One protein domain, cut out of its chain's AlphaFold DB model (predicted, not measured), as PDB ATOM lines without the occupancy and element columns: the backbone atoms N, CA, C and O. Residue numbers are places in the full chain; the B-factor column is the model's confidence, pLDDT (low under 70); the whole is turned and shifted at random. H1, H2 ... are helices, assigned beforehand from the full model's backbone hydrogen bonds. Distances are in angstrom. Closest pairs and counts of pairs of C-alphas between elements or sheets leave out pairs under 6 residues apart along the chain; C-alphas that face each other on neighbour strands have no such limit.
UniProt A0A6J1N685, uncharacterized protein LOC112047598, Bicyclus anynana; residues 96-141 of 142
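What this domain is: This is residues 96 to 141 of the 142 residues of the protein "uncharacterized protein LOC112047598" of Bicyclus anynana (UniProt A0A6J1N685). Two helices meet end to end at an open corner as an L, with H1 as the short arm and H2 as the long one. H2 makes most of the length, and nothing packs along either arm. The printed part has 46 residues with two named helices, H1 then H2, and no named strand, and its class is all helix. It is extended, with a radius of gyration of the C-alphas of 17.2 A and spans of 49 by 24 by 7 A.

How they stand to each other: H1, residues 96 to 109, and H2, residues 112 to 139, are close but not clearly touching, with 1 pair of C-alphas within 8 A. Their closest C-alphas, those of Ile 107 and Arg 113, are 5.9 A apart. Their lines are about perpendicular, at 74 degrees. In H2 every O i to N i+4 pair is within hydrogen-bond range; in H1, 8 of 10 are.

Where its parts are: H1 begins at C-alpha 96 (157.067, 198.118, 150.192) and is 20.1 A long. H2 runs 40.3 A to C-alpha 139 (124.345, 178.013, 172.110).

The domain as a whole: The two C-alphas farthest apart, those of Glu 98 and Lys 140, are 49.8 A apart. The link from H1 to H2 is tight, and the printed part has no cut. Residue 141 has a pLDDT under 70.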
ATOM      1  N   LYS A  96     157.445 199.140 149.195       89.56
ATOM      2  CA  LYS A  96     157.067 198.118 150.192       89.56
ATOM      3  C   LYS A  96     157.578 196.745 149.767       89.56
ATOM      4  O   LYS A  96     157.938 195.938 150.616       89.56
ATOM      5  N   GLU A  97     157.607 196.527 148.464       91.88
ATOM      6  CA  GLU A  97     158.042 195.325 147.779       91.88
ATOM      7  C   GLU A  97     159.544 195.114 147.988       91.88
ATOM      8  O   GLU A  97     159.943 194.069 148.493       91.88
ATOM      9  N   GLU A  98     160.365 196.138 147.743       91.81
ATOM     10  CA  GLU A  98     161.808 196.085 148.029       91.81
ATOM     11  C   GLU A  98     162.074 195.882 149.523       91.81
ATOM     12  O   GLU A  98     162.934 195.094 149.914       91.81
ATOM     13  N   TYR A  99     161.304 196.549 150.391       93.38
ATOM     14  CA  TYR A  99     161.434 196.365 151.835       93.38
ATOM     15  C   TYR A  99     161.102 194.927 152.290       93.38
ATOM     16  O   TYR A  99     161.661 194.430 153.280       93.38
ATOM     17  N   GLN A 100     160.215 194.236 151.570       92.56
ATOM     18  CA  GLN A 100     159.845 192.857 151.876       92.56
ATOM     19  C   GLN A 100     161.036 191.908 151.714       92.56
ATOM     20  O   GLN A 100     161.194 191.013 152.539       92.56
ATOM     21  N   GLU A 101     161.928 192.143 150.751       92.94
ATOM     22  CA  GLU A 101     163.124 191.312 150.560       92.94
ATOM     23  C   GLU A 101     164.046 191.341 151.788       92.94
ATOM     24  O   GLU A 101     164.515 190.298 152.256       92.94
ATOM     25  N   TYR A 102     164.248 192.524 152.380       92.31
ATOM     26  CA  TYR A 102     165.006 192.672 153.628       92.31
ATOM     27  C   TYR A 102     164.299 192.003 154.807       92.31
ATOM     28  O   TYR A 102     164.943 191.404 155.672       92.31
ATOM     29  N   THR A 103     162.971 192.079 154.830       91.25
ATOM     30  CA  THR A 103     162.144 191.442 155.856       91.25
ATOM     31  C   THR A 103     162.243 189.920 155.769       91.25
ATOM     32  O   THR A 103     162.478 189.260 156.782       91.25
ATOM     33  N   ASP A 104     162.150 189.353 154.570       91.00
ATOM     34  CA  ASP A 104     162.261 187.917 154.323       91.00
ATOM     35  C   ASP A 104     163.669 187.406 154.631       91.00
ATOM     36  O   ASP A 104     163.828 186.367 155.282       91.00
ATOM     37  N   PHE A 105     164.698 188.164 154.240       90.56
ATOM     38  CA  PHE A 105     166.079 187.893 154.627       90.56
ATOM     39  C   PHE A 105     166.224 187.847 156.152       90.56
ATOM     40  O   PHE A 105     166.735 186.865 156.699       90.56
ATOM     41  N   PHE A 106     165.724 188.869 156.850       89.44
ATOM     42  CA  PHE A 106     165.779 188.938 158.304       89.44
ATOM     43  C   PHE A 106     165.059 187.755 158.952       89.44
ATOM     44  O   PHE A 106     165.631 187.083 159.802       89.44
ATOM     45  N   ILE A 107     163.839 187.431 158.523       85.94
ATOM     46  CA  ILE A 107     163.065 186.311 159.076       85.94
ATOM     47  C   ILE A 107     163.779 184.977 158.848       85.94
ATOM     48  O   ILE A 107     163.786 184.119 159.732       85.94
ATOM     49  N   LYS A 108     164.395 184.789 157.679       85.75
ATOM     50  CA  LYS A 108     165.068 183.539 157.316       85.75
ATOM     51  C   LYS A 108     166.295 183.252 158.182       85.75
ATOM     52  O   LYS A 108     166.535 182.082 158.502       85.75
ATOM     53  N   TYR A 109     167.060 184.287 158.526       85.00
ATOM     54  CA  TYR A 109     168.349 184.159 159.218       85.00
ATOM     55  C   TYR A 109     168.330 184.618 160.680       85.00
ATOM     56  O   TYR A 109     169.286 184.349 161.404       85.00
ATOM     57  N   SER A 110     167.256 185.262 161.137       83.25
ATOM     58  CA  SER A 110     167.119 185.687 162.528       83.25
ATOM     59  C   SER A 110     166.949 184.483 163.462       83.25
ATOM     60  O   SER A 110     166.200 183.549 163.146       83.25
ATOM     61  N   PRO A 111     167.561 184.510 164.661       73.25
ATOM     62  CA  PRO A 111     167.308 183.508 165.698       73.25
ATOM     63  C   PRO A 111     165.823 183.443 166.102       73.25
ATOM     64  O   PRO A 111     165.357 182.396 166.555       73.25
ATOM     65  N   LEU A 112     165.051 184.513 165.858       71.25
ATOM     66  CA  LEU A 112     163.603 184.568 166.091       71.25
ATOM     67  C   LEU A 112     162.788 183.668 165.153       71.25
ATOM     68  O   LEU A 112     161.596 183.481 165.393       71.25
ATOM     69  N   ARG A 113     163.389 183.081 164.111       73.50
ATOM     70  CA  ARG A 113     162.700 182.150 163.206       73.50
ATOM     71  C   ARG A 113     162.043 180.993 163.959       73.50
ATOM     72  O   ARG A 113     160.865 180.729 163.752       73.50
ATOM     73  N   LYS A 114     162.788 180.349 164.864       74.19
ATOM     74  CA  LYS A 114     162.282 179.215 165.658       74.19
ATOM     75  C   LYS A 114     161.115 179.637 166.550       74.19
ATOM     76  O   LYS A 114     160.077 178.989 166.546       74.19
ATOM     77  N   ALA A 115     161.261 180.781 167.222       76.38
ATOM     78  CA  ALA A 115     160.198 181.347 168.041       76.38
ATOM     79  C   ALA A 115     158.950 181.657 167.199       76.38
ATOM     80  O   ALA A 115     157.834 181.390 167.631       76.38
ATOM     81  N   ARG A 116     159.107 182.179 165.977       71.31
ATOM     82  CA  ARG A 116     157.977 182.476 165.087       71.31
ATOM     83  C   ARG A 116     157.216 181.218 164.669       71.31
ATOM     84  O   ARG A 116     155.987 181.252 164.684       71.31
ATOM     85  N   ASP A 117     157.919 180.140 164.334       79.56
ATOM     86  CA  ASP A 117     157.300 178.855 163.983       79.56
ATOM     87  C   ASP A 117     156.506 178.289 165.178       79.56
ATOM     88  O   ASP A 117     155.349 177.892 165.035       79.56
ATOM     89  N   GLU A 118     157.077 178.353 166.384       81.75
ATOM     90  CA  GLU A 118     156.404 177.966 167.633       81.75
ATOM     91  C   GLU A 118     155.162 178.831 167.915       81.75
ATOM     92  O   GLU A 118     154.086 178.312 168.222       81.75
ATOM     93  N   TYR A 119     155.265 180.155 167.755       78.75
ATOM     94  CA  TYR A 119     154.136 181.073 167.923       78.75
ATOM     95  C   TYR A 119     153.033 180.856 166.882       78.75
ATOM     96  O   TYR A 119     151.854 180.989 167.215       78.75
ATOM     97  N   ALA A 120     153.379 180.514 165.638       82.88
ATOM     98  CA  ALA A 120     152.398 180.213 164.598       82.88
ATOM     99  C   ALA A 120     151.554 178.992 164.985       82.88
ATOM    100  O   ALA A 120     150.325 179.052 164.934       82.88
ATOM    101  N   ILE A 121     152.206 177.935 165.471       84.00
ATOM    102  CA  ILE A 121     151.542 176.741 166.000       84.00
ATOM    103  C   ILE A 121     150.601 177.125 167.152       84.00
ATOM    104  O   ILE A 121     149.410 176.817 167.105       84.00
ATOM    105  N   ILE A 122     151.085 177.879 168.143       81.69
ATOM    106  CA  ILE A 122     150.268 178.337 169.280       81.69
ATOM    107  C   ILE A 122     149.041 179.134 168.811       81.69
ATOM    108  O   ILE A 122     147.944 178.948 169.341       81.69
ATOM    109  N   ASN A 123     149.196 180.004 167.813       84.44
ATOM    110  CA  ASN A 123     148.097 180.817 167.300       84.44
ATOM    111  C   ASN A 123     147.017 179.980 166.600       84.44
ATOM    112  O   ASN A 123     145.839 180.287 166.765       84.44
ATOM    113  N   THR A 124     147.380 178.901 165.896       90.31
ATOM    114  CA  THR A 124     146.379 177.981 165.318       90.31
ATOM    115  C   THR A 124     145.540 177.298 166.397       90.31
ATOM    116  O   THR A 124     144.314 177.267 166.294       90.31
ATOM    117  N   TYR A 125     146.173 176.838 167.481       87.44
ATOM    118  CA  TYR A 125     145.453 176.257 168.615       87.44
ATOM    119  C   TYR A 125     144.553 177.281 169.304       87.44
ATOM    120  O   TYR A 125     143.408 176.976 169.625       87.44
ATOM    121  N   ARG A 126     145.043 178.510 169.506       88.50
ATOM    122  CA  ARG A 126     144.246 179.595 170.093       88.50
ATOM    123  C   ARG A 126     143.012 179.910 169.256       88.50
ATOM    124  O   ARG A 126     141.937 180.013 169.831       88.50
ATOM    125  N   ALA A 127     143.154 180.020 167.936       90.06
ATOM    126  CA  ALA A 127     142.033 180.268 167.031       90.06
ATOM    127  C   ALA A 127     140.952 179.186 167.171       90.06
ATOM    128  O   ALA A 127     139.808 179.511 167.470       90.06
ATOM    129  N   ALA A 128     141.342 177.908 167.111       91.38
ATOM    130  CA  ALA A 128     140.410 176.795 167.295       91.38
ATOM    131  C   ALA A 128     139.696 176.840 168.660       91.38
ATOM    132  O   ALA A 128     138.494 176.603 168.751       91.38
ATOM    133  N   VAL A 129     140.416 177.178 169.736       91.38
ATOM    134  CA  VAL A 129     139.821 177.332 171.073       91.38
ATOM    135  C   VAL A 129     138.835 178.501 171.108       91.38
ATOM    136  O   VAL A 129     137.731 178.334 171.624       91.38
ATOM    137  N   TYR A 130     139.183 179.660 170.546       90.69
ATOM    138  CA  TYR A 130     138.281 180.812 170.499       90.69
ATOM    139  C   TYR A 130     137.004 180.509 169.716       90.69
ATOM    140  O   TYR A 130     135.923 180.816 170.212       90.69
ATOM    141  N   ASP A 131     137.103 179.818 168.582       90.50
ATOM    142  CA  ASP A 131     135.935 179.412 167.795       90.50
ATOM    143  C   ASP A 131     135.004 178.495 168.606       90.50
ATOM    144  O   ASP A 131     133.785 178.680 168.611       90.50
ATOM    145  N   THR A 132     135.562 177.557 169.385       90.56
ATOM    146  CA  THR A 132     134.749 176.698 170.269       90.56
ATOM    147  C   THR A 132     134.099 177.455 171.428       90.56
ATOM    148  O   THR A 132     133.008 177.086 171.861       90.56
ATOM    149  N   ILE A 133     134.749 178.498 171.952       90.31
ATOM    150  CA  ILE A 133     134.184 179.345 173.010       90.31
ATOM    151  C   ILE A 133     133.030 180.172 172.442       90.31
ATOM    152  O   ILE A 133     131.956 180.191 173.039       90.31
ATOM    153  N   VAL A 134     133.220 180.783 171.269       90.62
ATOM    154  CA  VAL A 134     132.186 181.564 170.576       90.62
ATOM    155  C   VAL A 134     130.964 180.697 170.267       90.62
ATOM    156  O   VAL A 134     129.847 181.110 170.572       90.62
ATOM    157  N   ALA A 135     131.159 179.478 169.753       89.88
ATOM    158  CA  ALA A 135     130.061 178.546 169.487       89.88
ATOM    159  C   ALA A 135     129.263 178.208 170.763       89.88
ATOM    160  O   ALA A 135     128.039 178.306 170.779       89.88
ATOM    161  N   LYS A 136     129.950 177.918 171.876       88.25
ATOM    162  CA  LYS A 136     129.301 177.642 173.174       88.25
ATOM    163  C   LYS A 136     128.581 178.851 173.771       88.25
ATOM    164  O   LYS A 136     127.619 178.687 174.517       88.25
ATOM    165  N   GLU A 137     129.069 180.064 173.527       87.00
ATOM    166  CA  GLU A 137     128.398 181.292 173.965       87.00
ATOM    167  C   GLU A 137     127.157 181.610 173.128       87.00
ATOM    168  O   GLU A 137     126.214 182.196 173.659       87.00
ATOM    169  N   GLN A 138     127.144 181.223 171.852       83.31
ATOM    170  CA  GLN A 138     125.973 181.333 170.979       83.31
ATOM    171  C   GLN A 138     124.892 180.323 171.380       83.31
ATOM    172  O   GLN A 138     123.757 180.729 171.604       83.31
ATOM    173  N   GLU A 139     125.261 179.063 171.621       79.25
ATOM    174  CA  GLU A 139     124.345 178.013 172.110       79.25
ATOM    175  C   GLU A 139     123.715 178.330 173.477       79.25
ATOM    176  O   GLU A 139     122.650 177.822 173.801       79.25
ATOM    177  N   LYS A 140     124.366 179.152 174.311       76.44
ATOM    178  CA  LYS A 140     123.822 179.593 175.610       76.44
ATOM    179  C   LYS A 140     122.877 180.794 175.523       76.44
ATOM    180  O   LYS A 140     122.280 181.150 176.541       76.44
ATOM    181  N   LYS A 141     122.841 181.487 174.384       66.88
ATOM    182  CA  LYS A 141     121.999 182.673 174.162       66.88
ATOM    183  C   LYS A 141     120.698 182.343 173.424       66.88
ATOM    184  O   LYS A 141     119.801 183.183 173.451       66.88
TER     185      LYS A 141